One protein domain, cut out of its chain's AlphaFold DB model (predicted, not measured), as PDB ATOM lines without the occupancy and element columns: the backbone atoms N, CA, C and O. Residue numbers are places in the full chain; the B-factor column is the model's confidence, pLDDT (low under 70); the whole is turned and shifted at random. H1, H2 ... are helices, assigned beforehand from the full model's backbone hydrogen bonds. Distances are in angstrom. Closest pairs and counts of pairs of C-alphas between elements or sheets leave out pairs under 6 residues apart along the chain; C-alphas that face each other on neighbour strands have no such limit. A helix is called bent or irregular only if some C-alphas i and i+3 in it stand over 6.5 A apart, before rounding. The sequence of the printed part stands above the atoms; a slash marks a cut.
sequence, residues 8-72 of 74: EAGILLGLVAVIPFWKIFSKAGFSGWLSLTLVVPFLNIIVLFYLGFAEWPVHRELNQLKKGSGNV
ATOM      1  N   GLU A   8     270.276 152.841 226.645       75.81
ATOM      2  CA  GLU A   8     268.914 153.068 226.144       75.81
ATOM      3  C   GLU A   8     268.029 151.828 226.345       75.81
ATOM      4  O   GLU A   8     266.876 151.942 226.759       75.81
ATOM      5  N   ALA A   9     268.591 150.633 226.123       79.81
ATOM      6  CA  ALA A   9     267.901 149.367 226.353       79.81
ATOM      7  C   ALA A   9     267.611 149.136 227.845       79.81
ATOM      8  O   ALA A   9     266.521 148.687 228.192       79.81
ATOM      9  N   GLY A  10     268.547 149.496 228.731       77.56
ATOM     10  CA  GLY A  10     268.348 149.418 230.180       77.56
ATOM     11  C   GLY A  10     267.188 150.290 230.669       77.56
ATOM     12  O   GLY A  10     266.367 149.834 231.464       77.56
ATOM     13  N   ILE A  11     267.066 151.514 230.144       79.12
ATOM     14  CA  ILE A  11     265.966 152.428 230.493       79.12
ATOM     15  C   ILE A  11     264.623 151.897 229.972       79.12
ATOM     16  O   ILE A  11     263.639 151.890 230.712       79.12
ATOM     17  N   LEU A  12     264.581 151.409 228.729       81.12
ATOM     18  CA  LEU A  12     263.374 150.813 228.146       81.12
ATOM     19  C   LEU A  12     262.902 149.583 228.931       81.12
ATOM     20  O   LEU A  12     261.717 149.476 229.244       81.12
ATOM     21  N   LEU A  13     263.821 148.689 229.301       78.50
ATOM     22  CA  LEU A  13     263.505 147.515 230.119       78.50
ATOM     23  C   LEU A  13     262.981 147.909 231.506       78.50
ATOM     24  O   LEU A  13     261.995 147.337 231.971       78.50
ATOM     25  N   GLY A  14     263.589 148.918 232.139       75.19
ATOM     26  CA  GLY A  14     263.120 149.456 233.416       75.19
ATOM     27  C   GLY A  14     261.696 150.010 233.331       75.19
ATOM     28  O   GLY A  14     260.857 149.662 234.158       75.19
ATOM     29  N   LEU A  15     261.391 150.801 232.298       75.19
ATOM     30  CA  LEU A  15     260.055 151.369 232.073       75.19
ATOM     31  C   LEU A  15     258.989 150.298 231.816       75.19
ATOM     32  O   LEU A  15     257.890 150.382 232.366       75.19
ATOM     33  N   VAL A  16     259.306 149.267 231.029       78.56
ATOM     34  CA  VAL A  16     258.380 148.149 230.776       78.56
ATOM     35  C   VAL A  16     258.105 147.364 232.057       78.56
ATOM     36  O   VAL A  16     256.973 146.932 232.269       78.56
ATOM     37  N   ALA A  17     259.096 147.231 232.945       71.19
ATOM     38  CA  ALA A  17     258.913 146.584 234.240       71.19
ATOM     39  C   ALA A  17     257.970 147.369 235.173       71.19
ATOM     40  O   ALA A  17     257.273 146.750 235.972       71.19
ATOM     41  N   VAL A  18     257.852 148.697 235.052       70.00
ATOM     42  CA  VAL A  18     256.935 149.504 235.889       70.00
ATOM     43  C   VAL A  18     255.465 149.095 235.701       70.00
ATOM     44  O   VAL A  18     254.693 149.100 236.662       70.00
ATOM     45  N   ILE A  19     255.070 148.687 234.491       72.06
ATOM     46  CA  ILE A  19     253.680 148.327 234.154       72.06
ATOM     47  C   ILE A  19     253.148 147.143 234.987       72.06
ATOM     48  O   ILE A  19     252.101 147.291 235.629       72.06
ATOM     49  N   PRO A  20     253.801 145.960 235.014       70.31
ATOM     50  CA  PRO A  20     253.343 144.849 235.840       70.31
ATOM     51  C   PRO A  20     253.364 145.196 237.332       70.31
ATOM     52  O   PRO A  20     252.433 144.805 238.036       70.31
ATOM     53  N   PHE A  21     254.337 145.985 237.806       66.81
ATOM     54  CA  PHE A  21     254.349 146.457 239.193       66.81
ATOM     55  C   PHE A  21     253.103 147.283 239.519       66.81
ATOM     56  O   PHE A  21     252.410 146.975 240.489       66.81
ATOM     57  N   TRP A  22     252.736 148.255 238.680       65.94
ATOM     58  CA  TRP A  22     251.518 149.049 238.875       65.94
ATOM     59  C   TRP A  22     250.258 148.170 238.941       65.94
ATOM     60  O   TRP A  22     249.383 148.368 239.792       65.94
ATOM     61  N   LYS A  23     250.195 147.131 238.102       70.62
ATOM     62  CA  LYS A  23     249.087 146.168 238.102       70.62
ATOM     63  C   LYS A  23     249.020 145.353 239.401       70.62
ATOM     64  O   LYS A  23     247.921 145.079 239.880       70.62
ATOM     65  N   ILE A  24     250.165 144.995 239.985       70.50
ATOM     66  CA  ILE A  24     250.242 144.296 241.277       70.50
ATOM     67  C   ILE A  24     249.785 145.209 242.422       70.50
ATOM     68  O   ILE A  24     248.975 144.779 243.238       70.50
ATOM     69  N   PHE A  25     250.216 146.473 242.456       66.19
ATOM     70  CA  PHE A  25     249.776 147.433 243.481       66.19
ATOM     71  C   PHE A  25     248.266 147.657 243.476       66.19
ATOM     72  O   PHE A  25     247.635 147.648 244.533       66.19
ATOM     73  N   SER A  26     247.686 147.799 242.282       65.69
ATOM     74  CA  SER A  26     246.236 147.917 242.116       65.69
ATOM     75  C   SER A  26     245.510 146.663 242.626       65.69
ATOM     76  O   SER A  26     244.497 146.762 243.314       65.69
ATOM     77  N   LYS A  27     246.078 145.468 242.394       63.56
ATOM     78  CA  LYS A  27     245.549 144.201 242.931       63.56
ATOM     79  C   LYS A  27     245.710 144.042 244.444       63.56
ATOM     80  O   LYS A  27     244.895 143.362 245.059       63.56
ATOM     81  N   ALA A  28     246.740 144.638 245.037       65.12
ATOM     82  CA  ALA A  28     246.981 144.594 246.478       65.12
ATOM     83  C   ALA A  28     246.066 145.549 247.273       65.12
ATOM     84  O   ALA A  28     246.083 145.518 248.500       65.12
ATOM     85  N   GLY A  29     245.254 146.375 246.598       62.62
ATOM     86  CA  GLY A  29     244.313 147.298 247.242       62.62
ATOM     87  C   GLY A  29     244.920 148.645 247.648       62.62
ATOM     88  O   GLY A  29     244.288 149.396 248.387       62.62
ATOM     89  N   PHE A  30     246.124 148.972 247.167       63.25
ATOM     90  CA  PHE A  30     246.743 150.282 247.381       63.25
ATOM     91  C   PHE A  30     246.331 151.282 246.294       63.25
ATOM     92  O   PHE A  30     246.115 150.915 245.138       63.25
ATOM     93  N   SER A  31     246.237 152.567 246.654       59.38
ATOM     94  CA  SER A  31     245.883 153.622 245.702       59.38
ATOM     95  C   SER A  31     246.954 153.728 244.610       59.38
ATOM     96  O   SER A  31     248.150 153.782 244.891       59.38
ATOM     97  N   GLY A  32     246.539 153.779 243.339       58.56
ATOM     98  CA  GLY A  32     247.453 153.853 242.190       58.56
ATOM     99  C   GLY A  32     248.433 155.037 242.230       58.56
ATOM    100  O   GLY A  32     249.441 155.008 241.536       58.56
ATOM    101  N   TRP A  33     248.187 156.034 243.087       55.62
ATOM    102  CA  TRP A  33     249.072 157.169 243.361       55.62
ATOM    103  C   TRP A  33     250.357 156.794 244.115       55.62
ATOM    104  O   TRP A  33     251.362 157.483 243.959       55.62
ATOM    105  N   LEU A  34     250.389 155.676 244.855       57.00
ATOM    106  CA  LEU A  34     251.634 155.151 245.435       57.00
ATOM    107  C   LEU A  34     252.635 154.706 244.363       57.00
ATOM    108  O   LEU A  34     253.834 154.689 244.627       57.00
ATOM    109  N   SER A  35     252.179 154.423 243.137       53.72
ATOM    110  CA  SER A  35     253.076 154.080 242.028       53.72
ATOM    111  C   SER A  35     254.051 155.212 241.680       53.72
ATOM    112  O   SER A  35     255.133 154.932 241.180       53.72
ATOM    113  N   LEU A  36     253.754 156.473 242.024       57.44
ATOM    114  CA  LEU A  36     254.692 157.584 241.826       57.44
ATOM    115  C   LEU A  36     255.978 157.429 242.662       57.44
ATOM    116  O   LEU A  36     257.023 157.957 242.295       57.44
ATOM    117  N   THR A  37     255.927 156.664 243.759       55.19
ATOM    118  CA  THR A  37     257.107 156.365 244.583       55.19
ATOM    119  C   THR A  37     258.009 155.264 243.995       55.19
ATOM    120  O   THR A  37     259.150 155.124 244.432       55.19
ATOM    121  N   LEU A  38     257.578 154.551 242.937       56.25
ATOM    122  CA  LEU A  38     258.392 153.548 242.217       56.25
ATOM    123  C   LEU A  38     259.643 154.124 241.541       56.25
ATOM    124  O   LEU A  38     260.507 153.358 241.122       56.25
ATOM    125  N   VAL A  39     259.778 155.452 241.467       57.09
ATOM    126  CA  VAL A  39     261.033 156.112 241.071       57.09
ATOM    127  C   VAL A  39     262.188 155.734 242.017       57.09
ATOM    128  O   VAL A  39     263.349 155.789 241.621       57.09
ATOM    129  N   VAL A  40     261.894 155.305 243.251       65.62
ATOM    130  CA  VAL A  40     262.903 154.941 244.251       65.62
ATOM    131  C   VAL A  40     263.108 153.414 244.284       65.62
ATOM    132  O   VAL A  40     262.244 152.693 244.787       65.62
ATOM    133  N   PRO A  41     264.263 152.884 243.835       60.81
ATOM    134  CA  PRO A  41     264.518 151.438 243.766       60.81
ATOM    135  C   PRO A  41     264.418 150.715 245.121       60.81
ATOM    136  O   PRO A  41     264.058 149.541 245.167       60.81
ATOM    137  N   PHE A  42     264.654 151.412 246.236       60.75
ATOM    138  CA  PHE A  42     264.519 150.852 247.586       60.75
ATOM    139  C   PHE A  42     263.086 150.440 247.942       60.75
ATOM    140  O   PHE A  42     262.886 149.446 248.641       60.75
ATOM    141  N   LEU A  43     262.079 151.152 247.429       66.56
ATOM    142  CA  LEU A  43     260.682 150.809 247.691       66.56
ATOM    143  C   LEU A  43     260.267 149.517 246.991       66.56
ATOM    144  O   LEU A  43     259.417 148.802 247.509       66.56
ATOM    145  N   ASN A  44     260.915 149.164 245.879       69.25
ATOM    146  CA  ASN A  44     260.641 147.918 245.167       69.25
ATOM    147  C   ASN A  44     260.913 146.688 246.057       69.25
ATOM    148  O   ASN A  44     260.099 145.769 246.136       69.25
ATOM    149  N   ILE A  45     262.010 146.720 246.822       71.81
ATOM    150  CA  ILE A  45     262.347 145.656 247.776       71.81
ATOM    151  C   ILE A  45     261.330 145.626 248.921       71.81
ATOM    152  O   ILE A  45     260.761 144.575 249.199       71.81
ATOM    153  N   ILE A  46     261.041 146.773 249.544       74.19
ATOM    154  CA  ILE A  46     260.070 146.863 250.651       74.19
ATOM    155  C   ILE A  46     258.702 146.313 250.230       74.19
ATOM    156  O   ILE A  46     258.056 145.607 250.998       74.19
ATOM    157  N   VAL A  47     258.281 146.592 248.999       69.81
ATOM    158  CA  VAL A  47     257.005 146.134 248.447       69.81
ATOM    159  C   VAL A  47     257.009 144.637 248.193       69.81
ATOM    160  O   VAL A  47     256.014 143.997 248.506       69.81
ATOM    161  N   LEU A  48     258.096 144.057 247.676       73.56
ATOM    162  CA  LEU A  48     258.216 142.602 247.530       73.56
ATOM    163  C   LEU A  48     258.106 141.892 248.883       73.56
ATOM    164  O   LEU A  48     257.380 140.904 248.997       73.56
ATOM    165  N   PHE A  49     258.765 142.428 249.913       78.81
ATOM    166  CA  PHE A  49     258.617 141.935 251.282       78.81
ATOM    167  C   PHE A  49     257.171 142.090 251.759       78.81
ATOM    168  O   PHE A  49     256.556 141.118 252.186       78.81
ATOM    169  N   TYR A  50     256.588 143.279 251.621       74.62
ATOM    170  CA  TYR A  50     255.212 143.518 252.039       74.62
ATOM    171  C   TYR A  50     254.229 142.589 251.319       74.62
ATOM    172  O   TYR A  50     253.396 141.996 251.976       74.62
ATOM    173  N   LEU A  51     254.340 142.378 250.006       75.62
ATOM    174  CA  LEU A  51     253.453 141.488 249.245       75.62
ATOM    175  C   LEU A  51     253.578 140.017 249.673       75.62
ATOM    176  O   LEU A  51     252.599 139.272 249.618       75.62
ATOM    177  N   GLY A  52     254.784 139.599 250.072       81.06
ATOM    178  CA  GLY A  52     255.045 138.256 250.587       81.06
ATOM    179  C   GLY A  52     254.454 138.017 251.976       81.06
ATOM    180  O   GLY A  52     254.020 136.905 252.262       81.06
ATOM    181  N   PHE A  53     254.406 139.049 252.823       79.38
ATOM    182  CA  PHE A  53     253.920 138.945 254.205       79.38
ATOM    183  C   PHE A  53     252.499 139.486 254.423       79.38
ATOM    184  O   PHE A  53     251.871 139.162 255.429       79.38
ATOM    185  N   ALA A  54     251.981 140.316 253.522       78.12
ATOM    186  CA  ALA A  54     250.664 140.920 253.644       78.12
ATOM    187  C   ALA A  54     249.566 139.910 253.330       78.12
ATOM    188  O   ALA A  54     249.693 139.065 252.446       78.12
ATOM    189  N   GLU A  55     248.446 140.036 254.031       74.00
ATOM    190  CA  GLU A  55     247.282 139.195 253.805       74.00
ATOM    191  C   GLU A  55     246.598 139.571 252.485       74.00
ATOM    192  O   GLU A  55     246.156 140.705 252.281       74.00
ATOM    193  N   TRP A  56     246.513 138.609 251.569       79.94
ATOM    194  CA  TRP A  56     245.954 138.846 250.245       79.94
ATOM    195  C   TRP A  56     244.426 138.986 250.316       79.94
ATOM    196  O   TRP A  56     243.770 138.182 250.987       79.94
ATOM    197  N   PRO A  57     243.814 139.919 249.558       73.25
ATOM    198  CA  PRO A  57     242.363 140.139 249.585       73.25
ATOM    199  C   PRO A  57     241.560 138.881 249.223       73.25
ATOM    200  O   PRO A  57     240.485 138.655 249.769       73.25
ATOM    201  N   VAL A  58     242.124 138.002 248.387       80.31
ATOM    202  CA  VAL A  58     241.513 136.716 248.020       80.31
ATOM    203  C   VAL A  58     241.285 135.795 249.227       80.31
ATOM    204  O   VAL A  58     240.289 135.081 249.274       80.31
ATOM    205  N   HIS A  59     242.155 135.828 250.245       79.44
ATOM    206  CA  HIS A  59     241.968 135.021 251.457       79.44
ATOM    207  C   HIS A  59     240.797 135.545 252.291       79.44
ATOM    208  O   HIS A  59     240.024 134.768 252.855       79.44
ATOM    209  N   ARG A  60     240.619 136.870 252.315       79.31
ATOM    210  CA  ARG A  60     239.491 137.518 252.984       79.31
ATOM    211  C   ARG A  60     238.163 137.114 252.338       79.31
ATOM    212  O   ARG A  60     237.225 136.779 253.057       79.31
ATOM    213  N   GLU A  61     238.108 137.082 251.010       81.69
ATOM    214  CA  GLU A  61     236.915 136.694 250.249       81.69
ATOM    215  C   GLU A  61     236.572 135.204 250.430       81.69
ATOM    216  O   GLU A  61     235.434 134.862 250.749       81.69
ATOM    217  N   LEU A  62     237.568 134.312 250.371       84.75
ATOM    218  CA  LEU A  62     237.374 132.878 250.638       84.75
ATOM    219  C   LEU A  62     236.837 132.600 252.051       84.75
ATOM    220  O   LEU A  62     235.958 131.751 252.230       84.75
ATOM    221  N   ASN A  63     237.329 133.322 253.059       82.12
ATOM    222  CA  ASN A  63     236.843 133.195 254.434       82.12
ATOM    223  C   ASN A  63     235.407 133.715 254.602       82.12
ATOM    224  O   ASN A  63     234.635 133.141 255.375       82.12
ATOM    225  N   GLN A  64     235.021 134.763 253.869       80.88
ATOM    226  CA  GLN A  64     233.641 135.258 253.853       80.88
ATOM    227  C   GLN A  64     232.689 134.258 253.191       80.88
ATOM    228  O   GLN A  64     231.625 133.980 253.743       80.88
ATOM    229  N   LEU A  65     233.096 133.646 252.075       81.50
ATOM    230  CA  LEU A  65     232.317 132.600 251.407       81.50
ATOM    231  C   LEU A  65     232.128 131.364 252.300       81.50
ATOM    232  O   LEU A  65     231.018 130.845 252.403       81.50
ATOM    233  N   LYS A  66     233.178 130.919 253.006       79.69
ATOM    234  CA  LYS A  66     233.071 129.823 253.987       79.69
ATOM    235  C   LYS A  66     232.133 130.169 255.148       79.69
ATOM    236  O   LYS A  66     231.327 129.324 255.526       79.69
ATOM    237  N   LYS A  67     232.201 131.395 255.686       75.94
ATOM    238  CA  LYS A  67     231.286 131.866 256.743       75.94
ATOM    239  C   LYS A  67     229.831 131.945 256.275       75.94
ATOM    240  O   LYS A  67     228.947 131.565 257.030       75.94
ATOM    241  N   GLY A  68     229.586 132.417 255.053       71.19
ATOM    242  CA  GLY A  68     228.239 132.510 254.484       71.19
ATOM    243  C   GLY A  68     227.635 131.145 254.156       71.19
ATOM    244  O   GLY A  68     226.480 130.898 254.475       71.19
ATOM    245  N   SER A  69     228.427 130.235 253.583       68.75
ATOM    246  CA  SER A  69     227.972 128.883 253.231       68.75
ATOM    247  C   SER A  69     227.726 128.012 254.469       68.75
ATOM    248  O   SER A  69     226.718 127.319 254.544       68.75
ATOM    249  N   GLY A  70     228.575 128.122 255.500       63.59
ATOM    250  CA  GLY A  70     228.402 127.390 256.761       63.59
ATOM    251  C   GLY A  70     227.134 127.748 257.543       63.59
ATOM    252  O   GLY A  70     226.709 126.954 258.369       63.59
ATOM    253  N   ASN A  71     226.512 128.897 257.262       59.38
ATOM    254  CA  ASN A  71     225.287 129.358 257.921       59.38
ATOM    255  C   ASN A  71     223.996 128.922 257.194       59.38
ATOM    256  O   ASN A  71     222.909 129.257 257.651       59.38
ATOM    257  N   VAL A  72     224.112 128.231 256.050       62.47
ATOM    258  CA  VAL A  72     222.976 127.728 255.243       62.47
ATOM    259  C   VAL A  72     222.790 126.209 255.402       62.47
ATOM    260  O   VAL A  72     221.732 125.682 255.076       62.47
TER     261      VAL A  72
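Overview. This is residues 8 to 72 of the 74 residues of an uncharacterized protein of Deltaproteobacteria bacterium RBG_13_43_22 (UniProt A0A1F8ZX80). Going along the printed part from its first residue, you meet a thin zigzag of helices: H1 runs in, the short H2 folds back over its later part, H3 turns again to run broadly the way H1 ran, and H4 carries on beyond as an arm. A small body sits between two free ends, for residues 8 to 17 of H1 stick out at one end and residues 59 to 72, mostly H4, at the other. The printed part has 65 residues with four named helices in the order H1, H2, H3, H4 and no named strand, and its class is all helix. The whole is only just extended, close to loose, with a radius of gyration of the C-alphas of 16.3 A, and the two free ends draw it out to spans of 60 by 18 by 18 A.

Along the chain. Find C-alpha 8 at (268.914, 153.068, 226.144); from there H1, residues 8 to 27, runs 30.1 A to C-alpha 27 at (245.549, 144.201, 242.931). H1 is neither bent nor irregular, but only just: C-alphas 17 and 20 are 6.0 A apart. Next look at residues 32 to 39 for H2, 13.8 A long and only just irregular, with C-alphas 36 and 39 6.6 A apart. H3, residues 41 to 53, is 19.4 A long. H4, residues 57 to 70, runs 20.2 A and ends with C-alpha 70 at (228.402, 127.390, 256.761).

Arrangement. H1 touches H2 with residues 18 to 26 alone, and their closest C-alphas, those of Ser 26 and Gly 32, are 6.1 A apart. The two form a helical hairpin at a shallow tilt of 31 degrees, opposite ways. H2 and H3 are close but not clearly touching, with the C-alphas of Leu 38 and Asn 44 closest at 6.7 A. Their tilt is steep at 50 degrees, opposite ways. H1 and H3 are near each other, with 6 pairs of C-alphas within 10 A. H4 is apart from H2 and H3, and only just apart from H1, the closest C-alphas being 8.4 A apart. In the backbone, each O i to N i+4 pair of H4 is within hydrogen-bond range, against 13 of 16 in H1, 8 of 9 in H3 and 0 of 4 in H2, where 4 of 5 O i to N i+3 pairs are within range.

Size, cuts and confidence. The C-alphas of Glu 8 and Val 72, the two farthest apart, are 60.0 A apart. Without the stretches that stand free, the body spans 28 by 18 by 15 A. The printed part has no cut, and the three links are tight. The mean pLDDT of the printed part is 70.7; look for values under 70 at residues 21 to 22, 25 to 44, 47 and 69 to 72.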